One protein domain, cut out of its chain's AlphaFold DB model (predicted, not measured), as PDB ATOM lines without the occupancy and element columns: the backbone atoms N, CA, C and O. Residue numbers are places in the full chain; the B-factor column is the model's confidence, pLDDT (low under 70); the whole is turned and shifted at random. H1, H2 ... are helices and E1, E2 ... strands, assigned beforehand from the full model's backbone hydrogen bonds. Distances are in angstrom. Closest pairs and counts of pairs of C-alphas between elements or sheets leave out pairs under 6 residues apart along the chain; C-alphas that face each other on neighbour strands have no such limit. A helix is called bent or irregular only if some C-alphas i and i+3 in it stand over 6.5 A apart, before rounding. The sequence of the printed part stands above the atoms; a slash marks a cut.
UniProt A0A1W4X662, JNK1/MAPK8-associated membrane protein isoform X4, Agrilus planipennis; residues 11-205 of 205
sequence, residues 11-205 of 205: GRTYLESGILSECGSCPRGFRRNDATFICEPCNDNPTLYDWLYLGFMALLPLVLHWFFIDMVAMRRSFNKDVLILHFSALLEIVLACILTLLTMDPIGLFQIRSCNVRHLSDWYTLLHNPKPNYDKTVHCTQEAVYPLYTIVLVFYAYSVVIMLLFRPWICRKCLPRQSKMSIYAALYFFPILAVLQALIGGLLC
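AT A GLANCE: This is residues 11 to 205 of the 205 residues of the protein "JNK1/MAPK8-associated membrane protein isoform X4" of Agrilus planipennis (UniProt A0A1W4X662). A long up-and-down bundle of four helices, H1, H2, H5 and H6, makes the body, and a loose head of loops sits at one of its ends. The head holds the small hairpin of E1 and E2 and the two short helices H3 and H4. The printed part has 195 residues with six named helices and two named strands, in the order E1, E2, H1, H2, H3, H4, H5, H6. The two strands form one antiparallel sheet, and the class is mostly helix. The whole is loose, with a radius of gyration of the C-alphas of 20.9 A, and elongated, spanning 67 by 37 by 29 A.

HOW THE PARTS SIT: E1, residues 30 to 32, and E2, residues 39 to 41, form an antiparallel hairpin at 142 degrees, with N 31 and O 40 within hydrogen-bond range at 2.8 A. E1 is apart from H3, residues 120 to 123, and from H4, residues 125 to 128. H3 touches H6, residues 179 to 204, at residues 201 to 203 alone; the closest C-alphas, of Trp 123 and Gly 202, are 5.4 A apart. H5, residues 148 to 174, forms a helical hairpin with H6, opposite ways at a shallow tilt of 13 degrees, closest at the C-alphas of Cys 171 and Ser 179, 4.9 A. H2, residues 80 to 103, touches H5, closest at the C-alphas of Asp 81 and Cys 174, 5.3 A; the shallow tilt of 33 degrees is only just short of steep. H1, residues 48 to 73, and H2 form a helical hairpin at a shallow tilt of 31 degrees, closest at the C-alphas of Trp 66 and His 86, 6.0 A. H1 touches H6, closest at the C-alphas of Phe 68 and Ser 182, 6.3 A. H2 and H6 are apart. Every O i to N i+4 pair is within hydrogen-bond range in H2, against 20 of 22 in H1, 19 of 23 in H5 and 17 of 22 in H6; H3 and H4 are too short for such a pair.

IN THESE COORDINATES: E1 begins at C-alpha 30 (-37.447, -32.155, 61.089). H1 is 37.3 A long, H2 34.5 A, H5 36.2 A and H6 33.6 A. H5 is only just irregular, with C-alphas 165 and 168 6.8 A apart; H6 is irregular, with C-alphas 199 and 202 7.8 A apart. H6 ends at C-alpha 204 (-38.390, -26.356, 39.026).

THE WHOLE: The C-alphas farthest apart, of Ser 17 and Arg 76, are 70.7 A apart. The printed part has no cut. The links H2 to H3 and H4 to H5 are long. Confidence is under 70 at residues 74 to 78, 176 to 177, 179 and 205.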
ATOM      1  N   GLY A  11     -47.347 -33.553  62.638       93.25
ATOM      2  CA  GLY A  11     -46.621 -34.514  63.456       93.25
ATOM      3  C   GLY A  11     -46.656 -34.163  64.937       93.25
ATOM      4  O   GLY A  11     -47.302 -33.200  65.351       93.25
ATOM      5  N   ARG A  12     -45.977 -34.985  65.736       92.06
ATOM      6  CA  ARG A  12     -45.811 -34.795  67.181       92.06
ATOM      7  C   ARG A  12     -44.341 -34.772  67.554       92.06
ATOM      8  O   ARG A  12     -43.524 -35.439  66.920       92.06
ATOM      9  N   THR A  13     -44.029 -34.066  68.626       92.00
ATOM     10  CA  THR A  13     -42.713 -34.063  69.264       92.00
ATOM     11  C   THR A  13     -42.820 -34.627  70.678       92.00
ATOM     12  O   THR A  13     -43.897 -34.648  71.276       92.00
ATOM     13  N   TYR A  14     -41.711 -35.125  71.217       89.00
ATOM     14  CA  TYR A  14     -41.631 -35.471  72.635       89.00
ATOM     15  C   TYR A  14     -41.426 -34.191  73.447       89.00
ATOM     16  O   TYR A  14     -40.525 -33.409  73.141       89.00
ATOM     17  N   LEU A  15     -42.260 -33.972  74.463       86.75
ATOM     18  CA  LEU A  15     -42.017 -32.937  75.467       86.75
ATOM     19  C   LEU A  15     -40.917 -33.387  76.436       86.75
ATOM     20  O   LEU A  15     -40.634 -34.577  76.561       86.75
ATOM     21  N   GLU A  16     -40.355 -32.438  77.190       83.56
ATOM     22  CA  GLU A  16     -39.348 -32.703  78.235       83.56
ATOM     23  C   GLU A  16     -39.827 -33.713  79.293       83.56
ATOM     24  O   GLU A  16     -39.028 -34.430  79.888       83.56
ATOM     25  N   SER A  17     -41.143 -33.828  79.484       81.38
ATOM     26  CA  SER A  17     -41.787 -34.807  80.367       81.38
ATOM     27  C   SER A  17     -41.849 -36.235  79.801       81.38
ATOM     28  O   SER A  17     -42.391 -37.122  80.456       81.38
ATOM     29  N   GLY A  18     -41.351 -36.472  78.580       81.94
ATOM     30  CA  GLY A  18     -41.434 -37.758  77.872       81.94
ATOM     31  C   GLY A  18     -42.811 -38.054  77.260       81.94
ATOM     32  O   GLY A  18     -43.002 -39.094  76.630       81.94
ATOM     33  N   ILE A  19     -43.772 -37.143  77.420       86.88
ATOM     34  CA  ILE A  19     -45.125 -37.245  76.862       86.88
ATOM     35  C   ILE A  19     -45.115 -36.719  75.418       86.88
ATOM     36  O   ILE A  19     -44.399 -35.769  75.106       86.88
ATOM     37  N   LEU A  20     -45.907 -37.320  74.523       87.19
ATOM     38  CA  LEU A  20     -46.083 -36.801  73.163       87.19
ATOM     39  C   LEU A  20     -46.931 -35.527  73.150       87.19
ATOM     40  O   LEU A  20     -47.965 -35.449  73.812       87.19
ATOM     41  N   SER A  21     -46.527 -34.573  72.317       89.81
ATOM     42  CA  SER A  21     -47.270 -33.342  72.079       89.81
ATOM     43  C   SER A  21     -48.589 -33.597  71.361       89.81
ATOM     44  O   SER A  21     -48.820 -34.643  70.745       89.81
ATOM     45  N   GLU A  22     -49.446 -32.580  71.370       89.31
ATOM     46  CA  GLU A  22     -50.548 -32.514  70.420       89.31
ATOM     47  C   GLU A  22     -50.019 -32.452  68.977       89.31
ATOM     48  O   GLU A  22     -48.852 -32.130  68.727       89.31
ATOM     49  N   CYS A  23     -50.872 -32.810  68.014       89.69
ATOM     50  CA  CYS A  23     -50.515 -32.763  66.598       89.69
ATOM     51  C   CYS A  23     -50.344 -31.313  66.134       89.69
ATOM     52  O   CYS A  23     -51.276 -30.520  66.245       89.69
ATOM     53  N   GLY A  24     -49.195 -31.004  65.539       91.25
ATOM     54  CA  GLY A  24     -48.881 -29.676  65.019       91.25
ATOM     55  C   GLY A  24     -47.787 -29.706  63.954       91.25
ATOM     56  O   GLY A  24     -47.511 -30.745  63.349       91.25
ATOM     57  N   SER A  25     -47.172 -28.551  63.705       92.94
ATOM     58  CA  SER A  25     -46.021 -28.416  62.805       92.94
ATOM     59  C   SER A  25     -44.753 -29.002  63.428       92.94
ATOM     60  O   SER A  25     -44.456 -28.728  64.593       92.94
ATOM     61  N   CYS A  26     -43.961 -29.737  62.644       93.56
ATOM     62  CA  CYS A  26     -42.623 -30.127  63.083       93.56
ATOM     63  C   CYS A  26     -41.672 -28.917  63.117       93.56
ATOM     64  O   CYS A  26     -41.844 -27.974  62.337       93.56
ATOM     65  N   PRO A  27     -40.658 -28.937  64.002       93.25
ATOM     66  CA  PRO A  27     -39.627 -27.908  64.028       93.25
ATOM     67  C   PRO A  27     -38.787 -27.906  62.741       93.25
ATOM     68  O   PRO A  27     -38.737 -28.886  62.000       93.25
ATOM     69  N   ARG A  28     -38.103 -26.791  62.471       91.25
ATOM     70  CA  ARG A  28     -37.242 -26.638  61.287       91.25
ATOM     71  C   ARG A  28     -36.149 -27.716  61.260       91.25
ATOM     72  O   ARG A  28     -35.500 -27.958  62.273       91.25
ATOM     73  N   GLY A  29     -35.940 -28.341  60.100       92.00
ATOM     74  CA  GLY A  29     -34.981 -29.443  59.933       92.00
ATOM     75  C   GLY A  29     -35.484 -30.803  60.432       92.00
ATOM     76  O   GLY A  29     -34.700 -31.748  60.530       92.00
ATOM     77  N   PHE A  30     -36.774 -30.906  60.756       93.62
ATOM     78  CA  PHE A  30     -37.447 -32.155  61.089       93.62
ATOM     79  C   PHE A  30     -38.561 -32.413  60.086       93.62
ATOM     80  O   PHE A  30     -39.165 -31.485  59.554       93.62
ATOM     81  N   ARG A  31     -38.866 -33.689  59.874       92.44
ATOM     82  CA  ARG A  31     -39.988 -34.142  59.060       92.44
ATOM     83  C   ARG A  31     -40.757 -35.213  59.815       92.44
ATOM     84  O   ARG A  31     -40.190 -36.022  60.541       92.44
ATOM     85  N   ARG A  32     -42.077 -35.222  59.651       92.38
ATOM     86  CA  ARG A  32     -42.936 -36.249  60.242       92.38
ATOM     87  C   ARG A  32     -42.702 -37.595  59.545       92.38
ATOM     88  O   ARG A  32     -42.756 -37.676  58.322       92.38
ATOM     89  N   ASN A  33     -42.520 -38.646  60.335       91.00
ATOM     90  CA  ASN A  33     -42.510 -40.027  59.881       91.00
ATOM     91  C   ASN A  33     -43.938 -40.488  59.522       91.00
ATOM     92  O   ASN A  33     -44.899 -40.270  60.272       91.00
ATOM     93  N   ASP A  34     -44.101 -41.126  58.363       87.25
ATOM     94  CA  ASP A  34     -45.418 -41.498  57.842       87.25
ATOM     95  C   ASP A  34     -46.098 -42.596  58.667       87.25
ATOM     96  O   ASP A  34     -47.320 -42.565  58.830       87.25
ATOM     97  N   ALA A  35     -45.322 -43.525  59.236       87.38
ATOM     98  CA  ALA A  35     -45.847 -44.645  60.012       87.38
ATOM     99  C   ALA A  35     -46.183 -44.244  61.455       87.38
ATOM    100  O   ALA A  35     -47.242 -44.609  61.971       87.38
ATOM    101  N   THR A  36     -45.295 -43.484  62.105       88.38
ATOM    102  CA  THR A  36     -45.398 -43.161  63.540       88.38
ATOM    103  C   THR A  36     -46.013 -41.790  63.820       88.38
ATOM    104  O   THR A  36     -46.463 -41.554  64.937       88.38
ATOM    105  N   PHE A  37     -46.086 -40.896  62.824       90.50
ATOM    106  CA  PHE A  37     -46.535 -39.501  62.965       90.50
ATOM    107  C   PHE A  37     -45.654 -38.645  63.896       90.50
ATOM    108  O   PHE A  37     -46.052 -37.551  64.304       90.50
ATOM    109  N   ILE A  38     -44.447 -39.116  64.213       92.50
ATOM    110  CA  ILE A  38     -43.471 -38.418  65.055       92.50
ATOM    111  C   ILE A  38     -42.539 -37.597  64.160       92.50
ATOM    112  O   ILE A  38     -42.158 -38.042  63.080       92.50
ATOM    113  N   CYS A  39     -42.204 -36.382  64.586       93.56
ATOM    114  CA  CYS A  39     -41.231 -35.528  63.916       93.56
ATOM    115  C   CYS A  39     -39.813 -36.044  64.180       93.56
ATOM    116  O   CYS A  39     -39.345 -36.035  65.317       93.56
ATOM    117  N   GLU A  40     -39.125 -36.459  63.124       93.44
ATOM    118  CA  GLU A  40     -37.757 -36.968  63.161       93.44
ATOM    119  C   GLU A  40     -36.817 -35.981  62.458       93.44
ATOM    120  O   GLU A  40     -37.223 -35.322  61.496       93.44
ATOM    121  N   PRO A  41     -35.571 -35.824  62.935       93.25
ATOM    122  CA  PRO A  41     -34.605 -34.950  62.288       93.25
ATOM    123  C   PRO A  41     -34.264 -35.500  60.903       93.25
ATOM    124  O   PRO A  41     -33.964 -36.685  60.755       93.25
ATOM    125  N   CYS A  42     -34.262 -34.636  59.892       92.00
ATOM    126  CA  CYS A  42     -33.779 -35.035  58.578       92.00
ATOM    127  C   CYS A  42     -32.271 -35.214  58.651       92.00
ATOM    128  O   CYS A  42     -31.592 -34.292  59.078       92.00
ATOM    129  N   ASN A  43     -31.757 -36.381  58.275       92.44
ATOM    130  CA  ASN A  43     -30.322 -36.684  58.239       92.44
ATOM    131  C   ASN A  43     -29.882 -37.143  56.841       92.44
ATOM    132  O   ASN A  43     -28.810 -37.728  56.694       92.44
ATOM    133  N   ASP A  44     -30.720 -36.898  55.832       91.31
ATOM    134  CA  ASP A  44     -30.392 -37.220  54.454       91.31
ATOM    135  C   ASP A  44     -29.412 -36.185  53.887       91.31
ATOM    136  O   ASP A  44     -29.226 -35.086  54.426       91.31
ATOM    137  N   ASN A  45     -28.784 -36.559  52.777       91.38
ATOM    138  CA  ASN A  45     -27.918 -35.681  52.006       91.38
ATOM    139  C   ASN A  45     -28.643 -35.215  50.737       91.38
ATOM    140  O   ASN A  45     -29.404 -36.000  50.163       91.38
ATOM    141  N   PRO A  46     -28.363 -33.992  50.254       92.19
ATOM    142  CA  PRO A  46     -28.919 -33.498  49.005       92.19
ATOM    143  C   PRO A  46     -28.525 -34.406  47.843       92.19
ATOM    144  O   PRO A  46     -27.359 -34.783  47.676       92.19
ATOM    145  N   THR A  47     -29.516 -34.747  47.030       92.75
ATOM    146  CA  THR A  47     -29.334 -35.532  45.813       92.75
ATOM    147  C   THR A  47     -28.615 -34.709  44.738       92.75
ATOM    148  O   THR A  47     -28.496 -33.486  44.832       92.75
ATOM    149  N   LEU A  48     -28.136 -35.355  43.667       92.38
ATOM    150  CA  LEU A  48     -27.543 -34.638  42.526       92.38
ATOM    151  C   LEU A  48     -28.505 -33.585  41.955       92.38
ATOM    152  O   LEU A  48     -28.083 -32.503  41.555       92.38
ATOM    153  N   TYR A  49     -29.791 -33.913  41.926       90.56
ATOM    154  CA  TYR A  49     -30.823 -33.038  41.404       90.56
ATOM    155  C   TYR A  49     -30.997 -31.780  42.269       90.56
ATOM    156  O   TYR A  49     -31.032 -30.669  41.739       90.56
ATOM    157  N   ASP A  50     -30.967 -31.938  43.591       92.31
ATOM    158  CA  ASP A  50     -30.987 -30.822  44.540       92.31
ATOM    159  C   ASP A  50     -29.798 -29.873  44.320       92.31
ATOM    160  O   ASP A  50     -29.954 -28.653  44.314       92.31
ATOM    161  N   TRP A  51     -28.603 -30.413  44.061       93.38
ATOM    162  CA  TRP A  51     -27.425 -29.601  43.742       93.38
ATOM    163  C   TRP A  51     -27.548 -28.852  42.416       93.38
ATOM    164  O   TRP A  51     -27.140 -27.692  42.334       93.38
ATOM    165  N   LEU A  52     -28.111 -29.485  41.382       93.56
ATOM    166  CA  LEU A  52     -28.375 -28.827  40.100       93.56
ATOM    167  C   LEU A  52     -29.373 -27.680  40.267       93.56
ATOM    168  O   LEU A  52     -29.154 -26.594  39.729       93.56
ATOM    169  N   TYR A  53     -30.419 -27.898  41.060       93.12
ATOM    170  CA  TYR A  53     -31.391 -26.875  41.418       93.12
ATOM    171  C   TYR A  53     -30.739 -25.692  42.153       93.12
ATOM    172  O   TYR A  53     -30.898 -24.541  41.741       93.12
ATOM    173  N   LEU A  54     -29.939 -25.954  43.193       94.06
ATOM    174  CA  LEU A  54     -29.223 -24.902  43.923       94.06
ATOM    175  C   LEU A  54     -28.237 -24.149  43.020       94.06
ATOM    176  O   LEU A  54     -28.148 -22.922  43.081       94.06
ATOM    177  N   GLY A  55     -27.537 -24.866  42.138       94.44
ATOM    178  CA  GLY A  55     -26.649 -24.277  41.139       94.44
ATOM    179  C   GLY A  55     -27.392 -23.351  40.176       94.44
ATOM    180  O   GLY A  55     -26.931 -22.241  39.913       94.44
ATOM    181  N   PHE A  56     -28.572 -23.756  39.702       94.50
ATOM    182  CA  PHE A  56     -29.435 -22.916  38.873       94.50
ATOM    183  C   PHE A  56     -29.889 -21.652  39.619       94.50
ATOM    184  O   PHE A  56     -29.777 -20.545  39.084       94.50
ATOM    185  N   MET A  57     -30.320 -21.795  40.876       94.75
ATOM    186  CA  MET A  57     -30.748 -20.672  41.717       94.75
ATOM    187  C   MET A  57     -29.619 -19.681  42.027       94.75
ATOM    188  O   MET A  57     -29.894 -18.492  42.199       94.75
ATOM    189  N   ALA A  58     -28.364 -20.138  42.051       95.12
ATOM    190  CA  ALA A  58     -27.181 -19.287  42.179       95.12
ATOM    191  C   ALA A  58     -26.757 -18.633  40.851       95.12
ATOM    192  O   ALA A  58     -26.339 -17.471  40.829       95.12
ATOM    193  N   LEU A  59     -26.886 -19.352  39.733       95.44
ATOM    194  CA  LEU A  59     -26.523 -18.864  38.401       95.44
ATOM    195  C   LEU A  59     -27.456 -17.746  37.922       95.44
ATOM    196  O   LEU A  59     -27.010 -16.798  37.276       95.44
ATOM    197  N   LEU A  60     -28.747 -17.835  38.238       94.25
ATOM    198  CA  LEU A  60     -29.752 -16.898  37.739       94.25
ATOM    199  C   LEU A  60     -29.468 -15.437  38.168       94.25
ATOM    200  O   LEU A  60     -29.399 -14.573  37.285       94.25
ATOM    201  N   PRO A  61     -29.204 -15.118  39.454       94.12
ATOM    202  CA  PRO A  61     -28.761 -13.783  39.859       94.12
ATOM    203  C   PRO A  61     -27.457 -13.325  39.205       94.12
ATOM    204  O   PRO A  61     -27.316 -12.139  38.913       94.12
ATOM    205  N   LEU A  62     -26.505 -14.233  38.959       95.25
ATOM    206  CA  LEU A  62     -25.242 -13.892  38.298       95.25
ATOM    207  C   LEU A  62     -25.484 -13.413  36.862       95.25
ATOM    208  O   LEU A  62     -24.990 -12.353  36.474       95.25
ATOM    209  N   VAL A  63     -26.292 -14.154  36.098       95.00
ATOM    210  CA  VAL A  63     -26.668 -13.783  34.727       95.00
ATOM    211  C   VAL A  63     -27.426 -12.458  34.717       95.00
ATOM    212  O   VAL A  63     -27.113 -11.584  33.909       95.00
ATOM    213  N   LEU A  64     -28.371 -12.258  35.643       93.19
ATOM    214  CA  LEU A  64     -29.078 -10.981  35.771       93.19
ATOM    215  C   LEU A  64     -28.128  -9.835  36.120       93.19
ATOM    216  O   LEU A  64     -28.241  -8.753  35.549       93.19
ATOM    217  N   HIS A  65     -27.166 -10.052  37.015       91.81
ATOM    218  CA  HIS A  65     -26.167  -9.041  37.331       91.81
ATOM    219  C   HIS A  65     -25.362  -8.629  36.106       91.81
ATOM    220  O   HIS A  65     -25.196  -7.430  35.891       91.81
ATOM    221  N   TRP A  66     -24.873  -9.584  35.318       91.44
ATOM    222  CA  TRP A  66     -24.148  -9.293  34.081       91.44
ATOM    223  C   TRP A  66     -25.033  -8.565  33.071       91.44
ATOM    224  O   TRP A  66     -24.652  -7.507  32.580       91.44
ATOM    225  N   PHE A  67     -26.269  -9.029  32.882       90.44
ATOM    226  CA  PHE A  67     -27.243  -8.364  32.021       90.44
ATOM    227  C   PHE A  67     -27.479  -6.899  32.423       90.44
ATOM    228  O   PHE A  67     -27.426  -6.000  31.584       90.44
ATOM    229  N   PHE A  68     -27.692  -6.622  33.714       87.94
ATOM    230  CA  PHE A  68     -27.878  -5.254  34.201       87.94
ATOM    231  C   PHE A  68     -26.603  -4.412  34.105       87.94
ATOM    232  O   PHE A  68     -26.700  -3.210  33.864       87.94
ATOM    233  N   ILE A  69     -25.420  -5.008  34.280       87.25
ATOM    234  CA  ILE A  69     -24.147  -4.315  34.047       87.25
ATOM    235  C   ILE A  69     -24.056  -3.871  32.587       87.25
ATOM    236  O   ILE A  69     -23.803  -2.693  32.337       87.25
ATOM    237  N   ASP A  70     -24.295  -4.778  31.642       86.50
ATOM    238  CA  ASP A  70     -24.212  -4.491  30.209       86.50
ATOM    239  C   ASP A  70     -25.245  -3.448  29.781       86.50
ATOM    240  O   ASP A  70     -24.922  -2.476  29.087       86.50
ATOM    241  N   MET A  71     -26.478  -3.591  30.272       83.69
ATOM    242  CA  MET A  71     -27.556  -2.643  30.014       83.69
ATOM    243  C   MET A  71     -27.233  -1.247  30.555       83.69
ATOM    244  O   MET A  71     -27.514  -0.262  29.881       83.69
ATOM    245  N   VAL A  72     -26.635  -1.133  31.747       79.62
ATOM    246  CA  VAL A  72     -26.250   0.165  32.329       79.62
ATOM    247  C   VAL A  72     -25.035   0.754  31.623       79.62
ATOM    248  O   VAL A  72     -24.987   1.965  31.405       79.62
ATOM    249  N   ALA A  73     -24.065  -0.081  31.248       76.06
ATOM    250  CA  ALA A  73     -22.863   0.371  30.573       76.06
ATOM    251  C   ALA A  73     -23.190   1.046  29.232       76.06
ATOM    252  O   ALA A  73     -22.474   1.981  28.878       76.06
ATOM    253  N   MET A  74     -24.242   0.612  28.508       66.50
ATOM    254  CA  MET A  74     -24.697   1.158  27.206       66.50
ATOM    255  C   MET A  74     -23.543   1.495  26.234       66.50
ATOM    256  O   MET A  74     -23.637   2.401  25.403       66.50
ATOM    257  N   ARG A  75     -22.408   0.799  26.341       61.97
ATOM    258  CA  ARG A  75     -21.182   1.090  25.591       61.97
ATOM    259  C   ARG A  75     -20.915  -0.061  24.639       61.97
ATOM    260  O   ARG A  75     -20.810  -1.205  25.054       61.97
ATOM    261  N   ARG A  76     -20.749   0.267  23.354       52.31
ATOM    262  CA  ARG A  76     -20.475  -0.692  22.269       52.31
ATOM    263  C   ARG A  76     -19.119  -1.414  22.372       52.31
ATOM    264  O   ARG A  76     -18.884  -2.304  21.565       52.31
ATOM    265  N   SER A  77     -18.227  -1.053  23.306       57.78
ATOM    266  CA  SER A  77     -16.926  -1.722  23.471       57.78
ATOM    267  C   SER A  77     -16.713  -2.266  24.884       57.78
ATOM    268  O   SER A  77     -16.912  -1.563  25.881       57.78
ATOM    269  N   PHE A  78     -16.238  -3.513  24.950       61.38
ATOM    270  CA  PHE A  78     -15.738  -4.148  26.167       61.38
ATOM    271  C   PHE A  78     -14.518  -3.379  26.679       61.38
ATOM    272  O   PHE A  78     -13.418  -3.485  26.140       61.38
ATOM    273  N   ASN A  79     -14.723  -2.569  27.714       75.19
ATOM    274  CA  ASN A  79     -13.652  -1.860  28.407       75.19
ATOM    275  C   ASN A  79     -13.245  -2.621  29.670       75.19
ATOM    276  O   ASN A  79     -14.054  -3.333  30.267       75.19
ATOM    277  N   LYS A  80     -11.998  -2.417  30.111       83.00
ATOM    278  CA  LYS A  80     -11.445  -3.036  31.329       83.00
ATOM    279  C   LYS A  80     -12.348  -2.819  32.551       83.00
ATOM    280  O   LYS A  80     -12.529  -3.740  33.337       83.00
ATOM    281  N   ASP A  81     -12.983  -1.652  32.658       82.75
ATOM    282  CA  ASP A  81     -13.905  -1.309  33.750       82.75
ATOM    283  C   ASP A  81     -15.159  -2.193  33.792       82.75
ATOM    284  O   ASP A  81     -15.608  -2.588  34.866       82.75
ATOM    285  N   VAL A  82     -15.712  -2.537  32.624       84.88
ATOM    286  CA  VAL A  82     -16.882  -3.421  32.520       84.88
ATOM    287  C   VAL A  82     -16.488  -4.836  32.931       84.88
ATOM    288  O   VAL A  82     -17.212  -5.472  33.693       84.88
ATOM    289  N   LEU A  83     -15.309  -5.303  32.509       88.00
ATOM    290  CA  LEU A  83     -14.787  -6.615  32.892       88.00
ATOM    291  C   LEU A  83     -14.539  -6.712  34.407       88.00
ATOM    292  O   LEU A  83     -14.899  -7.714  35.022       88.00
ATOM    293  N   ILE A  84     -14.005  -5.652  35.026       89.38
ATOM    294  CA  ILE A  84     -13.845  -5.570  36.487       89.38
ATOM    295  C   ILE A  84     -15.201  -5.700  37.188       89.38
ATOM    296  O   ILE A  84     -15.302  -6.395  38.196       89.38
ATOM    297  N   LEU A  85     -16.255  -5.076  36.658       88.56
ATOM    298  CA  LEU A  85     -17.581  -5.136  37.271       88.56
ATOM    299  C   LEU A  85     -18.244  -6.517  37.124       88.56
ATOM    300  O   LEU A  85     -18.906  -6.973  38.055       88.56
ATOM    301  N   HIS A  86     -18.020  -7.211  36.006       91.06
ATOM    302  CA  HIS A  86     -18.450  -8.604  35.830       91.06
ATOM    303  C   HIS A  86     -17.749  -9.541  36.811       91.06
ATOM    304  O   HIS A  86     -18.398 -10.379  37.440       91.06
ATOM    305  N   PHE A  87     -16.437  -9.367  36.970       92.31
ATOM    306  CA  PHE A  87     -15.642 -10.135  37.919       92.31
ATOM    307  C   PHE A  87     -16.043  -9.838  39.370       92.31
ATOM    308  O   PHE A  87     -16.174 -10.760  40.169       92.31
ATOM    309  N   SER A  88     -16.332  -8.574  39.697       92.38
ATOM    310  CA  SER A  88     -16.909  -8.191  40.991       92.38
ATOM    311  C   SER A  88     -18.214  -8.926  41.260       92.38
ATOM    312  O   SER A  88     -18.356  -9.543  42.306       92.38
ATOM    313  N   ALA A  89     -19.148  -8.912  40.305       92.94
ATOM    314  CA  ALA A  89     -20.428  -9.597  40.456       92.94
ATOM    315  C   ALA A  89     -20.251 -11.110  40.667       92.94
ATOM    316  O   ALA A  89     -20.955 -11.700  41.480       92.94
ATOM    317  N   LEU A  90     -19.283 -11.728  39.981       95.62
ATOM    318  CA  LEU A  90     -18.937 -13.132  40.196       95.62
ATOM    319  C   LEU A  90     -18.431 -13.373  41.625       95.62
ATOM    320  O   LEU A  90     -18.905 -14.290  42.287       95.62
ATOM    321  N   LEU A  91     -17.506 -12.544  42.117       95.69
ATOM    322  CA  LEU A  91     -16.987 -12.656  43.482       95.69
ATOM    323  C   LEU A  91     -18.064 -12.408  44.545       95.69
ATOM    324  O   LEU A  91     -18.092 -13.121  45.543       95.69
ATOM    325  N   GLU A  92     -18.956 -11.439  44.327       95.19
ATOM    326  CA  GLU A  92     -20.092 -11.156  45.212       95.19
ATOM    327  C   GLU A  92     -20.989 -12.396  45.360       95.19
ATOM    328  O   GLU A  92     -21.307 -12.797  46.480       95.19
ATOM    329  N   ILE A  93     -21.336 -13.042  44.240       96.19
ATOM    330  CA  ILE A  93     -22.162 -14.258  44.224       96.19
ATOM    331  C   ILE A  93     -21.429 -15.448  44.849       96.19
ATOM    332  O   ILE A  93     -22.007 -16.152  45.671       96.19
ATOM    333  N   VAL A  94     -20.154 -15.666  44.517       96.62
ATOM    334  CA  VAL A  94     -19.359 -16.760  45.104       96.62
ATOM    335  C   VAL A  94     -19.240 -16.595  46.618       96.62
ATOM    336  O   VAL A  94     -19.430 -17.560  47.357       96.62
ATOM    337  N   LEU A  95     -18.985 -15.375  47.095       96.81
ATOM    338  CA  LEU A  95     -18.936 -15.081  48.523       96.81
ATOM    339  C   LEU A  95     -20.295 -15.334  49.189       96.81
ATOM    340  O   LEU A  95     -20.340 -15.963  50.244       96.81
ATOM    341  N   ALA A  96     -21.399 -14.913  48.562       97.19
ATOM    342  CA  ALA A  96     -22.745 -15.185  49.059       97.19
ATOM    343  C   ALA A  96     -23.032 -16.694  49.142       97.19
ATOM    344  O   ALA A  96     -23.565 -17.150  50.153       97.19
ATOM    345  N   CYS A  97     -22.630 -17.481  48.139       96.25
ATOM    346  CA  CYS A  97     -22.747 -18.941  48.166       96.25
ATOM    347  C   CYS A  97     -21.959 -19.549  49.332       96.25
ATOM    348  O   CYS A  97     -22.513 -20.345  50.087       96.25
ATOM    349  N   ILE A  98     -20.696 -19.152  49.519       96.31
ATOM    350  CA  ILE A  98     -19.845 -19.652  50.610       96.31
ATOM    351  C   ILE A  98     -20.470 -19.334  51.973       96.31
ATOM    352  O   ILE A  98     -20.617 -20.233  52.797       96.31
ATOM    353  N   LEU A  99     -20.882 -18.082  52.204       96.56
ATOM    354  CA  LEU A  99     -21.528 -17.689  53.461       96.56
ATOM    355  C   LEU A  99     -22.840 -18.442  53.686       96.56
ATOM    356  O   LEU A  99     -23.114 -18.883  54.800       96.56
ATOM    357  N   THR A 100     -23.635 -18.631  52.633       96.44
ATOM    358  CA  THR A 100     -24.882 -19.395  52.724       96.44
ATOM    359  C   THR A 100     -24.596 -20.821  53.171       96.44
ATOM    360  O   THR A 100     -25.156 -21.250  54.172       96.44
ATOM    361  N   LEU A 101     -23.676 -21.524  52.505       94.69
ATOM    362  CA  LEU A 101     -23.308 -22.897  52.860       94.69
ATOM    363  C   LEU A 101     -22.798 -23.007  54.300       94.69
ATOM    364  O   LEU A 101     -23.239 -23.888  55.024       94.69
ATOM    365  N   LEU A 102     -21.948 -22.076  54.741       94.69
ATOM    366  CA  LEU A 102     -21.415 -22.059  56.109       94.69
ATOM    367  C   LEU A 102     -22.467 -21.749  57.183       94.69
ATOM    368  O   LEU A 102     -22.236 -22.029  58.357       94.69
ATOM    369  N   THR A 103     -23.592 -21.135  56.816       94.44
ATOM    370  CA  THR A 103     -24.661 -20.765  57.763       94.44
ATOM    371  C   THR A 103     -25.826 -21.746  57.777       94.44
ATOM    372  O   THR A 103     -26.661 -21.672  58.679       94.44
ATOM    373  N   MET A 104     -25.906 -22.656  56.803       91.44
ATOM    374  CA  MET A 104     -26.887 -23.740  56.820       91.44
ATOM    375  C   MET A 104     -26.474 -24.820  57.817       91.44
ATOM    376  O   MET A 104     -25.291 -24.986  58.095       91.44
ATOM    377  N   ASP A 105     -27.444 -25.559  58.362       89.25
ATOM    378  CA  ASP A 105     -27.106 -26.649  59.275       89.25
ATOM    379  C   ASP A 105     -26.419 -27.811  58.534       89.25
ATOM    380  O   ASP A 105     -26.940 -28.284  57.512       89.25
ATOM    381  N   PRO A 106     -25.333 -28.364  59.106       91.06
ATOM    382  CA  PRO A 106     -24.633 -27.919  60.321       91.06
ATOM    383  C   PRO A 106     -23.737 -26.678  60.113       91.06
ATOM    384  O   PRO A 106     -22.890 -26.643  59.221       91.06
ATOM    385  N   ILE A 107     -23.870 -25.693  61.011       91.12
ATOM    386  CA  ILE A 107     -23.159 -24.407  60.933       91.12
ATOM    387  C   ILE A 107     -21.635 -24.615  60.907       91.12
ATOM    388  O   ILE A 107     -21.067 -25.293  61.764       91.12
ATOM    389  N   GLY A 108     -20.965 -23.970  59.951       89.88
ATOM    390  CA  GLY A 108     -19.507 -23.945  59.809       89.88
ATOM    391  C   GLY A 108     -18.914 -25.078  58.968       89.88
ATOM    392  O   GLY A 108     -17.706 -25.078  58.734       89.88
ATOM    393  N   LEU A 109     -19.730 -26.018  58.487       90.69
ATOM    394  CA  LEU A 109     -19.296 -27.110  57.616       90.69
ATOM    395  C   LEU A 109     -19.793 -26.884  56.181       90.69
ATOM    396  O   LEU A 109     -20.875 -26.361  55.956       90.69
ATOM    397  N   PHE A 110     -19.027 -27.334  55.181       87.19
ATOM    398  CA  PHE A 110     -19.443 -27.323  53.765       87.19
ATOM    399  C   PHE A 110     -20.349 -28.511  53.402       87.19
ATOM    400  O   PHE A 110     -20.329 -29.014  52.280       87.19
ATOM    401  N   GLN A 111     -21.117 -28.998  54.370       87.12
ATOM    402  CA  GLN A 111     -22.061 -30.091  54.198       87.12
ATOM    403  C   GLN A 111     -23.443 -29.579  54.565       87.12
ATOM    404  O   GLN A 111     -23.590 -28.834  55.526       87.12
ATOM    405  N   ILE A 112     -24.446 -29.979  53.789       91.25
ATOM    406  CA  ILE A 112     -25.832 -29.582  54.013       91.25
ATOM    407  C   ILE A 112     -26.612 -30.833  54.357       91.25
ATOM    408  O   ILE A 112     -26.538 -31.832  53.642       91.25
ATOM    409  N   ARG A 113     -27.391 -30.747  55.426       91.75
ATOM    410  CA  ARG A 113     -28.360 -31.772  55.788       91.75
ATOM    411  C   ARG A 113     -29.703 -31.454  55.148       91.75
ATOM    412  O   ARG A 113     -30.192 -30.340  55.329       91.75
ATOM    413  N   SER A 114     -30.308 -32.404  54.438       92.56
ATOM    414  CA  SER A 114     -31.584 -32.200  53.748       92.56
ATOM    415  C   SER A 114     -32.647 -33.236  54.108       92.56
ATOM    416  O   SER A 114     -32.365 -34.304  54.642       92.56
ATOM    417  N   CYS A 115     -33.902 -32.880  53.841       92.38
ATOM    418  CA  CYS A 115     -35.030 -33.788  53.740       92.38
ATOM    419  C   CYS A 115     -35.301 -34.007  52.248       92.38
ATOM    420  O   CYS A 115     -35.597 -33.048  51.534       92.38
ATOM    421  N   ASN A 116     -35.246 -35.252  51.778       91.06
ATOM    422  CA  ASN A 116     -35.522 -35.542  50.371       91.06
ATOM    423  C   ASN A 116     -36.942 -35.117  49.963       91.06
ATOM    424  O   ASN A 116     -37.917 -35.372  50.681       91.06
ATOM    425  N   VAL A 117     -37.064 -34.503  48.785       91.62
ATOM    426  CA  VAL A 117     -38.358 -34.157  48.186       91.62
ATOM    427  C   VAL A 117     -39.073 -35.449  47.792       91.62
ATOM    428  O   VAL A 117     -38.501 -36.291  47.104       91.62
ATOM    429  N   ARG A 118     -40.323 -35.631  48.234       90.25
ATOM    430  CA  ARG A 118     -41.130 -36.811  47.867       90.25
ATOM    431  C   ARG A 118     -42.248 -36.455  46.906       90.25
ATOM    432  O   ARG A 118     -42.528 -37.198  45.971       90.25
ATOM    433  N   HIS A 119     -42.889 -35.315  47.142       90.00
ATOM    434  CA  HIS A 119     -44.010 -34.836  46.345       90.00
ATOM    435  C   HIS A 119     -43.930 -33.324  46.152       90.00
ATOM    436  O   HIS A 119     -43.416 -32.610  47.010       90.00
ATOM    437  N   LEU A 120     -44.536 -32.819  45.074       89.75
ATOM    438  CA  LEU A 120     -44.662 -31.378  44.823       89.75
ATOM    439  C   LEU A 120     -45.369 -30.641  45.976       89.75
ATOM    440  O   LEU A 120     -45.053 -29.493  46.272       89.75
ATOM    441  N   SER A 121     -46.292 -31.312  46.671       91.19
ATOM    442  CA  SER A 121     -46.978 -30.772  47.850       91.19
ATOM    443  C   SER A 121     -46.028 -30.425  49.002       91.19
ATOM    444  O   SER A 121     -46.380 -29.587  49.834       91.19
ATOM    445  N   ASP A 122     -44.823 -31.015  49.044       91.94
ATOM    446  CA  ASP A 122     -43.821 -30.754  50.088       91.94
ATOM    447  C   ASP A 122     -43.299 -29.309  50.027       91.94
ATOM    448  O   ASP A 122     -42.883 -28.758  51.045       91.94
ATOM    449  N   TRP A 123     -43.379 -28.672  48.856       92.94
ATOM    450  CA  TRP A 123     -43.039 -27.261  48.660       92.94
ATOM    451  C   TRP A 123     -44.134 -26.307  49.141       92.94
ATOM    452  O   TRP A 123     -43.854 -25.160  49.480       92.94
ATOM    453  N   TYR A 124     -45.381 -26.779  49.205       92.38
ATOM    454  CA  TYR A 124     -46.558 -25.952  49.472       92.38
ATOM    455  C   TYR A 124     -47.363 -26.480  50.662       92.38
ATOM    456  O   TYR A 124     -48.595 -26.521  50.631       92.38
ATOM    457  N   THR A 125     -46.678 -26.856  51.748       91.94
ATOM    458  CA  THR A 125     -47.310 -27.431  52.953       91.94
ATOM    459  C   THR A 125     -48.402 -26.534  53.548       91.94
ATOM    460  O   THR A 125     -49.367 -27.036  54.125       91.94
ATOM    461  N   LEU A 126     -48.308 -25.216  53.340       90.81
ATOM    462  CA  LEU A 126     -49.318 -24.227  53.724       90.81
ATOM    463  C   LEU A 126     -50.707 -24.521  53.133       90.81
ATOM    464  O   LEU A 126     -51.717 -24.344  53.817       90.81
ATOM    465  N   LEU A 127     -50.760 -24.998  51.885       90.56
ATOM    466  CA  LEU A 127     -52.008 -25.323  51.184       90.56
ATOM    467  C   LEU A 127     -52.622 -26.647  51.662       90.56
ATOM    468  O   LEU A 127     -53.788 -26.921  51.398       90.56
ATOM    469  N   HIS A 128     -51.853 -27.453  52.398       91.06
ATOM    470  CA  HIS A 128     -52.233 -28.788  52.855       91.06
ATOM    471  C   HIS A 128     -52.516 -28.856  54.366       91.06
ATOM    472  O   HIS A 128     -52.464 -29.934  54.965       91.06
ATOM    473  N   ASN A 129     -52.842 -27.719  54.990       91.75
ATOM    474  CA  ASN A 129     -53.287 -27.672  56.383       91.75
ATOM    475  C   ASN A 129     -54.673 -28.340  56.540       91.75
ATOM    476  O   ASN A 129     -55.633 -27.918  55.886       91.75
ATOM    477  N   PRO A 130     -54.819 -29.368  57.396       91.38
ATOM    478  CA  PRO A 130     -56.080 -30.087  57.544       91.38
ATOM    479  C   PRO A 130     -57.120 -29.315  58.372       91.38
ATOM    480  O   PRO A 130     -56.790 -28.585  59.308       91.38
ATOM    481  N   LYS A 131     -58.402 -29.562  58.074       88.88
ATOM    482  CA  LYS A 131     -59.565 -29.097  58.851       88.88
ATOM    483  C   LYS A 131     -60.368 -30.294  59.380       88.88
ATOM    484  O   LYS A 131     -61.375 -30.661  58.770       88.88
ATOM    485  N   PRO A 132     -59.907 -30.970  60.449       84.44
ATOM    486  CA  PRO A 132     -60.639 -32.099  61.016       84.44
ATOM    487  C   PRO A 132     -62.057 -31.669  61.414       84.44
ATOM    488  O   PRO A 132     -62.239 -30.645  62.069       84.44
ATOM    489  N   ASN A 133     -63.061 -32.443  60.995       83.75
ATOM    490  CA  ASN A 133     -64.485 -32.188  61.254       83.75
ATOM    491  C   ASN A 133     -64.996 -30.797  60.815       83.75
ATOM    492  O   ASN A 133     -66.003 -30.339  61.339       83.75
ATOM    493  N   TYR A 134     -64.325 -30.133  59.863       81.88
ATOM    494  CA  TYR A 134     -64.696 -28.806  59.333       81.88
ATOM    495  C   TYR A 134     -64.794 -27.669  60.367       81.88
ATOM    496  O   TYR A 134     -65.310 -26.605  60.044       81.88
ATOM    497  N   ASP A 135     -64.269 -27.868  61.576       83.88
ATOM    498  CA  ASP A 135     -64.385 -26.901  62.670       83.88
ATOM    499  C   ASP A 135     -63.169 -25.958  62.695       83.88
ATOM    500  O   ASP A 135     -63.220 -24.824  62.212       83.88
ATOM    501  N   LYS A 136     -62.015 -26.458  63.159       84.50
ATOM    502  CA  LYS A 136     -60.772 -25.680  63.263       84.50
ATOM    503  C   LYS A 136     -59.688 -26.205  62.330       84.50
ATOM    504  O   LYS A 136     -59.496 -27.410  62.183       84.50
ATOM    505  N   THR A 137     -58.955 -25.279  61.713       86.44
ATOM    506  CA  THR A 137     -57.773 -25.606  60.903       86.44
ATOM    507  C   THR A 137     -56.596 -25.858  61.829       86.44
ATOM    508  O   THR A 137     -56.276 -25.004  62.652       86.44
ATOM    509  N   VAL A 138     -55.943 -27.009  61.689       86.88
ATOM    510  CA  VAL A 138     -54.689 -27.280  62.397       86.88
ATOM    511  C   VAL A 138     -53.546 -26.825  61.496       86.88
ATOM    512  O   VAL A 138     -53.418 -27.289  60.364       86.88
ATOM    513  N   HIS A 139     -52.732 -25.888  61.980       90.75
ATOM    514  CA  HIS A 139     -51.604 -25.357  61.222       90.75
ATOM    515  C   HIS A 139     -50.385 -26.267  61.380       90.75
ATOM    516  O   HIS A 139     -49.785 -26.352  62.447       90.75
ATOM    517  N   CYS A 140     -50.029 -26.943  60.293       90.62
ATOM    518  CA  CYS A 140     -48.916 -27.888  60.213       90.62
ATOM    519  C   CYS A 140     -47.922 -27.499  59.118       90.62
ATOM    520  O   CYS A 140     -47.212 -28.341  58.572       90.62
ATOM    521  N   THR A 141     -47.906 -26.213  58.770       91.50
ATOM    522  CA  THR A 141     -46.995 -25.649  57.780       91.50
ATOM    523  C   THR A 141     -45.570 -25.766  58.294       91.50
ATOM    524  O   THR A 141     -45.251 -25.309  59.387       91.50
ATOM    525  N   GLN A 142     -44.731 -26.413  57.501       92.44
ATOM    526  CA  GLN A 142     -43.328 -26.651  57.797       92.44
ATOM    527  C   GLN A 142     -42.534 -26.712  56.492       92.44
ATOM    528  O   GLN A 142     -43.098 -26.935  55.417       92.44
ATOM    529  N   GLU A 143     -41.221 -26.556  56.594       92.44
ATOM    530  CA  GLU A 143     -40.308 -26.746  55.471       92.44
ATOM    531  C   GLU A 143     -40.040 -28.246  55.269       92.44
ATOM    532  O   GLU A 143     -39.043 -28.782  55.743       92.44
ATOM    533  N   ALA A 144     -40.944 -28.950  54.580       92.31
ATOM    534  CA  ALA A 144     -40.799 -30.392  54.346       92.31
ATOM    535  C   ALA A 144     -39.640 -30.742  53.389       92.31
ATOM    536  O   ALA A 144     -39.144 -31.870  53.416       92.31
ATOM    537  N   VAL A 145     -39.208 -29.769  52.579       93.19
ATOM    538  CA  VAL A 145     -38.059 -29.831  51.656       93.19
ATOM    539  C   VAL A 145     -36.808 -29.162  52.237       93.19
ATOM    540  O   VAL A 145     -36.000 -28.598  51.505       93.19
ATOM    541  N   TYR A 146     -36.664 -29.153  53.565       93.31
ATOM    542  CA  TYR A 146     -35.545 -28.478  54.221       93.31
ATOM    543  C   TYR A 146     -34.193 -28.955  53.655       93.31
ATOM    544  O   TYR A 146     -34.017 -30.158  53.480       93.31
ATOM    545  N   PRO A 147     -33.220 -28.065  53.389       93.25
ATOM    546  CA  PRO A 147     -33.277 -26.612  53.500       93.25
ATOM    547  C   PRO A 147     -33.520 -25.930  52.143       93.25
ATOM    548  O   PRO A 147     -33.231 -24.745  52.023       93.25
ATOM    549  N   LEU A 148     -33.974 -26.648  51.105       93.00
ATOM    550  CA  LEU A 148     -34.007 -26.177  49.709       93.00
ATOM    551  C   LEU A 148     -34.798 -24.884  49.517       93.00
ATOM    552  O   LEU A 148     -34.460 -24.072  48.658       93.00
ATOM    553  N   TYR A 149     -35.824 -24.667  50.335       93.00
ATOM    554  CA  TYR A 149     -36.593 -23.437  50.289       93.00
ATOM    555  C   TYR A 149     -35.836 -22.291  50.970       93.00
ATOM    556  O   TYR A 149     -35.590 -21.246  50.363       93.00
ATOM    557  N   THR A 150     -35.423 -22.490  52.224       93.75
ATOM    558  CA  THR A 150     -34.806 -21.435  53.034       93.75
ATOM    559  C   THR A 150     -33.407 -21.060  52.546       93.75
ATOM    560  O   THR A 150     -33.049 -19.883  52.574       93.75
ATOM    561  N   ILE A 151     -32.614 -22.022  52.065       95.06
ATOM    562  CA  ILE A 151     -31.236 -21.789  51.612       95.06
ATOM    563  C   ILE A 151     -31.175 -20.780  50.462       95.06
ATOM    564  O   ILE A 151     -30.310 -19.907  50.461       95.06
ATOM    565  N   VAL A 152     -32.132 -20.835  49.530       95.81
ATOM    566  CA  VAL A 152     -32.211 -19.908  48.391       95.81
ATOM    567  C   VAL A 152     -32.531 -18.491  48.870       95.81
ATOM    568  O   VAL A 152     -31.902 -17.528  48.430       95.81
ATOM    569  N   LEU A 153     -33.454 -18.348  49.826       95.38
ATOM    570  CA  LEU A 153     -33.806 -17.045  50.396       95.38
ATOM    571  C   LEU A 153     -32.646 -16.433  51.188       95.38
ATOM    572  O   LEU A 153     -32.373 -15.238  51.061       95.38
ATOM    573  N   VAL A 154     -31.935 -17.249  51.969       96.25
ATOM    574  CA  VAL A 154     -30.743 -16.814  52.708       96.25
ATOM    575  C   VAL A 154     -29.631 -16.395  51.744       96.25
ATOM    576  O   VAL A 154     -29.017 -15.345  51.939       96.25
ATOM    577  N   PHE A 155     -29.431 -17.140  50.658       97.25
ATOM    578  CA  PHE A 155     -28.499 -16.771  49.596       97.25
ATOM    579  C   PHE A 155     -28.849 -15.434  48.936       97.25
ATOM    580  O   PHE A 155     -27.964 -14.594  48.747       97.25
ATOM    581  N   TYR A 156     -30.121 -15.182  48.625       96.50
ATOM    582  CA  TYR A 156     -30.544 -13.890  48.080       96.50
ATOM    583  C   TYR A 156     -30.336 -12.753  49.082       96.50
ATOM    584  O   TYR A 156     -29.864 -11.683  48.696       96.50
ATOM    585  N   ALA A 157     -30.600 -12.983  50.370       96.19
ATOM    586  CA  ALA A 157     -30.340 -11.998  51.414       96.19
ATOM    587  C   ALA A 157     -28.846 -11.646  51.510       96.19
ATOM    588  O   ALA A 157     -28.493 -10.465  51.466       96.19
ATOM    589  N   TYR A 158     -27.957 -12.645  51.563       97.06
ATOM    590  CA  TYR A 158     -26.512 -12.402  51.561       97.06
ATOM    591  C   TYR A 158     -26.053 -11.698  50.290       97.06
ATOM    592  O   TYR A 158     -25.251 -10.768  50.371       97.06
ATOM    593  N   SER A 159     -26.592 -12.089  49.135       95.75
ATOM    594  CA  SER A 159     -26.268 -11.464  47.851       95.75
ATOM    595  C   SER A 159     -26.608  -9.971  47.850       95.75
ATOM    596  O   SER A 159     -25.775  -9.156  47.461       95.75
ATOM    597  N   VAL A 160     -27.786  -9.585  48.359       94.44
ATOM    598  CA  VAL A 160     -28.174  -8.171  48.513       94.44
ATOM    599  C   VAL A 160     -27.231  -7.442  49.470       94.44
ATOM    600  O   VAL A 160     -26.741  -6.368  49.130       94.44
ATOM    601  N   VAL A 161     -26.941  -8.015  50.641       95.12
ATOM    602  CA  VAL A 161     -26.065  -7.386  51.647       95.12
ATOM    603  C   VAL A 161     -24.656  -7.166  51.095       95.12
ATOM    604  O   VAL A 161     -24.141  -6.051  51.153       95.12
ATOM    605  N   ILE A 162     -24.041  -8.197  50.514       94.38
ATOM    606  CA  ILE A 162     -22.696  -8.127  49.929       94.38
ATOM    607  C   ILE A 162     -22.665  -7.090  48.802       94.38
ATOM    608  O   ILE A 162     -21.788  -6.227  48.774       94.38
ATOM    609  N   MET A 163     -23.650  -7.117  47.907       91.75
ATOM    610  CA  MET A 163     -23.751  -6.162  46.809       91.75
ATOM    611  C   MET A 163     -23.877  -4.718  47.320       91.75
ATOM    612  O   MET A 163     -23.181  -3.834  46.822       91.75
ATOM    613  N   LEU A 164     -24.673  -4.467  48.363       91.25
ATOM    614  CA  LEU A 164     -24.786  -3.139  48.977       91.25
ATOM    615  C   LEU A 164     -23.483  -2.664  49.640       91.25
ATOM    616  O   LEU A 164     -23.239  -1.460  49.681       91.25
ATOM    617  N   LEU A 165     -22.641  -3.575  50.133       91.50
ATOM    618  CA  LEU A 165     -21.364  -3.234  50.769       91.50
ATOM    619  C   LEU A 165     -20.250  -2.965  49.747       91.50
ATOM    620  O   LEU A 165     -19.559  -1.950  49.836       91.50
ATOM    621  N   PHE A 166     -20.070  -3.853  48.765       90.19
ATOM    622  CA  PHE A 166     -18.920  -3.799  47.853       90.19
ATOM    623  C   PHE A 166     -19.191  -2.974  46.593       90.19
ATOM    624  O   PHE A 166     -18.341  -2.190  46.150       90.19
ATOM    625  N   ARG A 167     -20.387  -3.090  46.014       86.69
ATOM    626  CA  ARG A 167     -20.678  -2.544  44.685       86.69
ATOM    627  C   ARG A 167     -20.666  -1.019  44.604       86.69
ATOM    628  O   ARG A 167     -20.157  -0.507  43.606       86.69
ATOM    629  N   PRO A 168     -21.121  -0.246  45.613       87.81
ATOM    630  CA  PRO A 168     -20.991   1.210  45.584       87.81
ATOM    631  C   PRO A 168     -19.536   1.678  45.480       87.81
ATOM    632  O   PRO A 168     -19.247   2.631  44.753       87.81
ATOM    633  N   TRP A 169     -18.614   0.997  46.170       86.31
ATOM    634  CA  TRP A 169     -17.192   1.337  46.152       86.31
ATOM    635  C   TRP A 169     -16.573   1.081  44.773       86.31
ATOM    636  O   TRP A 169     -15.908   1.955  44.213       86.31
ATOM    637  N   ILE A 170     -16.875  -0.076  44.179       85.88
ATOM    638  CA  ILE A 170     -16.363  -0.480  42.862       85.88
ATOM    639  C   ILE A 170     -16.953   0.400  41.761       85.88
ATOM    640  O   ILE A 170     -16.221   0.963  40.945       85.88
ATOM    641  N   CYS A 171     -18.269   0.620  41.775       82.88
ATOM    642  CA  CYS A 171     -18.931   1.473  40.797       82.88
ATOM    643  C   CYS A 171     -18.482   2.936  40.894       82.88
ATOM    644  O   CYS A 171     -18.414   3.611  39.869       82.88
ATOM    645  N   ARG A 172     -18.125   3.450  42.081       81.81
ATOM    646  CA  ARG A 172     -17.543   4.797  42.208       81.81
ATOM    647  C   ARG A 172     -16.205   4.915  41.473       81.81
ATOM    648  O   ARG A 172     -15.914   5.981  40.937       81.81
ATOM    649  N   LYS A 173     -15.413   3.841  41.438       82.88
ATOM    650  CA  LYS A 173     -14.102   3.806  40.778       82.88
ATOM    651  C   LYS A 173     -14.208   3.550  39.270       82.88
ATOM    652  O   LYS A 173     -13.511   4.207  38.507       82.88
ATOM    653  N   CYS A 174     -15.091   2.644  38.849       78.56
ATOM    654  CA  CYS A 174     -15.201   2.191  37.456       78.56
ATOM    655  C   CYS A 174     -16.274   2.934  36.630       78.56
ATOM    656  O   CYS A 174     -16.095   3.142  35.434       78.56
ATOM    657  N   LEU A 175     -17.394   3.348  37.238       72.88
ATOM    658  CA  LEU A 175     -18.549   3.965  36.557       72.88
ATOM    659  C   LEU A 175     -19.175   5.105  37.398       72.88
ATOM    660  O   LEU A 175     -20.348   5.036  37.782       72.88
ATOM    661  N   PRO A 176     -18.442   6.205  37.664       69.75
ATOM    662  CA  PRO A 176     -18.869   7.247  38.605       69.75
ATOM    663  C   PRO A 176     -20.193   7.940  38.237       69.75
ATOM    664  O   PRO A 176     -20.892   8.427  39.123       69.75
ATOM    665  N   ARG A 177     -20.567   7.975  36.948       68.06
ATOM    666  CA  ARG A 177     -21.806   8.620  36.466       68.06
ATOM    667  C   ARG A 177     -23.054   7.728  36.509       68.06
ATOM    668  O   ARG A 177     -24.152   8.265  36.576       68.06
ATOM    669  N   GLN A 178     -22.905   6.404  36.460       70.00
ATOM    670  CA  GLN A 178     -24.021   5.452  36.298       70.00
ATOM    671  C   GLN A 178     -24.122   4.421  37.437       70.00
ATOM    672  O   GLN A 178     -24.993   3.553  37.419       70.00
ATOM    673  N   SER A 179     -23.274   4.547  38.464       66.88
ATOM    674  CA  SER A 179     -23.150   3.616  39.595       66.88
ATOM    675  C   SER A 179     -24.468   3.261  40.286       66.88
ATOM    676  O   SER A 179     -24.673   2.116  40.681       66.88
ATOM    677  N   LYS A 180     -25.378   4.232  40.408       74.75
ATOM    678  CA  LYS A 180     -26.635   4.078  41.148       74.75
ATOM    679  C   LYS A 180     -27.621   3.134  40.454       74.75
ATOM    680  O   LYS A 180     -28.327   2.397  41.131       74.75
ATOM    681  N   MET A 181     -27.648   3.113  39.120       79.56
ATOM    682  CA  MET A 181     -28.637   2.338  38.358       79.56
ATOM    683  C   MET A 181     -28.446   0.828  38.521       79.56
ATOM    684  O   MET A 181     -29.422   0.103  38.689       79.56
ATOM    685  N   SER A 182     -27.193   0.362  38.540       76.94
ATOM    686  CA  SER A 182     -26.874  -1.061  38.726       76.94
ATOM    687  C   SER A 182     -27.297  -1.569  40.111       76.94
ATOM    688  O   SER A 182     -27.809  -2.680  40.228       76.94
ATOM    689  N   ILE A 183     -27.156  -0.731  41.145       82.50
ATOM    690  CA  ILE A 183     -27.559  -1.061  42.520       82.50
ATOM    691  C   ILE A 183     -29.087  -1.104  42.639       82.50
ATOM    692  O   ILE A 183     -29.628  -2.046  43.212       82.50
ATOM    693  N   TYR A 184     -29.798  -0.126  42.062       86.00
ATOM    694  CA  TYR A 184     -31.264  -0.131  42.075       86.00
ATOM    695  C   TYR A 184     -31.838  -1.348  41.356       86.00
ATOM    696  O   TYR A 184     -32.736  -1.987  41.890       86.00
ATOM    697  N   ALA A 185     -31.294  -1.709  40.190       85.25
ATOM    698  CA  ALA A 185     -31.727  -2.903  39.472       85.25
ATOM    699  C   ALA A 185     -31.624  -4.161  40.349       85.25
ATOM    700  O   ALA A 185     -32.575  -4.938  40.419       85.25
ATOM    701  N   ALA A 186     -30.516  -4.308  41.083       82.88
ATOM    702  CA  ALA A 186     -30.329  -5.402  42.032       82.88
ATOM    703  C   ALA A 186     -31.353  -5.405  43.168       82.88
ATOM    704  O   ALA A 186     -31.945  -6.442  43.464       82.88
ATOM    705  N   LEU A 187     -31.623  -4.236  43.745       88.88
ATOM    706  CA  LEU A 187     -32.607  -4.092  44.813       88.88
ATOM    707  C   LEU A 187     -34.032  -4.470  44.371       88.88
ATOM    708  O   LEU A 187     -34.823  -4.895  45.206       88.88
ATOM    709  N   TYR A 188     -34.351  -4.349  43.080       90.12
ATOM    710  CA  TYR A 188     -35.640  -4.778  42.532       90.12
ATOM    711  C   TYR A 188     -35.672  -6.256  42.145       90.12
ATOM    712  O   TYR A 188     -36.653  -6.932  42.451       90.12
ATOM    713  N   PHE A 189     -34.637  -6.783  41.480       92.50
ATOM    714  CA  PHE A 189     -34.726  -8.150  40.967       92.50
ATOM    715  C   PHE A 189     -34.640  -9.203  42.078       92.50
ATOM    716  O   PHE A 189     -35.352 -10.195  41.988       92.50
ATOM    717  N   PHE A 190     -33.843  -9.013  43.138       93.56
ATOM    718  CA  PHE A 190     -33.729 -10.019  44.209       93.56
ATOM    719  C   PHE A 190     -35.069 -10.303  44.917       93.56
ATOM    720  O   PHE A 190     -35.417 -11.476  45.055       93.56
ATOM    721  N   PRO A 191     -35.872  -9.291  45.308       93.88
ATOM    722  CA  PRO A 191     -37.226  -9.523  45.809       93.88
ATOM    723  C   PRO A 191     -38.137 -10.233  44.803       93.88
ATOM    724  O   PRO A 191     -38.891 -11.120  45.192       93.88
ATOM    725  N   ILE A 192     -38.051  -9.888  43.513       94.00
ATOM    726  CA  ILE A 192     -38.827 -10.569  42.465       94.00
ATOM    727  C   ILE A 192     -38.438 -12.050  42.402       94.00
ATOM    728  O   ILE A 192     -39.317 -12.906  42.381       94.00
ATOM    729  N   LEU A 193     -37.141 -12.369  42.444       94.62
ATOM    730  CA  LEU A 193     -36.664 -13.752  42.492       94.62
ATOM    731  C   LEU A 193     -37.118 -14.482  43.753       94.62
ATOM    732  O   LEU A 193     -37.509 -15.639  43.663       94.62
ATOM    733  N   ALA A 194     -37.118 -13.822  44.911       94.50
ATOM    734  CA  ALA A 194     -37.616 -14.409  46.150       94.50
ATOM    735  C   ALA A 194     -39.114 -14.754  46.060       94.50
ATOM    736  O   ALA A 194     -39.530 -15.821  46.504       94.50
ATOM    737  N   VAL A 195     -39.923 -13.890  45.437       94.25
ATOM    738  CA  VAL A 195     -41.349 -14.164  45.186       94.25
ATOM    739  C   VAL A 195     -41.522 -15.307  44.184       94.25
ATOM    740  O   VAL A 195     -42.330 -16.202  44.417       94.25
ATOM    741  N   LEU A 196     -40.747 -15.323  43.096       93.25
ATOM    742  CA  LEU A 196     -40.771 -16.422  42.127       93.25
ATOM    743  C   LEU A 196     -40.376 -17.750  42.780       93.25
ATOM    744  O   LEU A 196     -41.051 -18.750  42.567       93.25
ATOM    745  N   GLN A 197     -39.354 -17.749  43.632       92.94
ATOM    746  CA  GLN A 197     -38.953 -18.907  44.425       92.94
ATOM    747  C   GLN A 197     -40.082 -19.372  45.352       92.94
ATOM    748  O   GLN A 197     -40.364 -20.564  45.436       92.94
ATOM    749  N   ALA A 198     -40.773 -18.441  46.012       90.25
ATOM    750  CA  ALA A 198     -41.878 -18.771  46.902       90.25
ATOM    751  C   ALA A 198     -43.085 -19.396  46.179       90.25
ATOM    752  O   ALA A 198     -43.781 -20.220  46.771       90.25
ATOM    753  N   LEU A 199     -43.337 -19.003  44.927       90.31
ATOM    754  CA  LEU A 199     -44.511 -19.424  44.156       90.31
ATOM    755  C   LEU A 199     -44.253 -20.603  43.211       90.31
ATOM    756  O   LEU A 199     -45.173 -21.364  42.932       90.31
ATOM    757  N   ILE A 200     -43.040 -20.702  42.663       89.25
ATOM    758  CA  ILE A 200     -42.689 -21.589  41.542       89.25
ATOM    759  C   ILE A 200     -41.503 -22.493  41.905       89.25
ATOM    760  O   ILE A 200     -41.215 -23.432  41.169       89.25
ATOM    761  N   GLY A 201     -40.841 -22.288  43.052       83.94
ATOM    762  CA  GLY A 201     -39.640 -23.039  43.441       83.94
ATOM    763  C   GLY A 201     -39.803 -24.556  43.334       83.94
ATOM    764  O   GLY A 201     -38.926 -25.215  42.790       83.94
ATOM    765  N   GLY A 202     -40.966 -25.088  43.727       82.62
ATOM    766  CA  GLY A 202     -41.252 -26.521  43.637       82.62
ATOM    767  C   GLY A 202     -41.532 -27.063  42.235       82.62
ATOM    768  O   GLY A 202     -41.423 -28.262  42.037       82.62
ATOM    769  N   LEU A 203     -41.890 -26.216  41.262       84.06
ATOM    770  CA  LEU A 203     -42.127 -26.630  39.867       84.06
ATOM    771  C   LEU A 203     -40.827 -26.790  39.068       84.06
ATOM    772  O   LEU A 203     -40.835 -27.379  37.991       84.06
ATOM    773  N   LEU A 204     -39.737 -26.217  39.574       74.06
ATOM    774  CA  LEU A 204     -38.390 -26.356  39.026       74.06
ATOM    775  C   LEU A 204     -37.647 -27.555  39.632       74.06
ATOM    776  O   LEU A 204     -36.476 -27.743  39.294       74.06
ATOM    777  N   CYS A 205     -38.317 -28.297  40.524       59.41
ATOM    778  CA  CYS A 205     -37.823 -29.494  41.186       59.41
ATOM    779  C   CYS A 205     -38.474 -30.794  40.681       59.41
ATOM    780  O   CYS A 205     -39.490 -30.724  39.955       59.41
TER     781      CYS A 205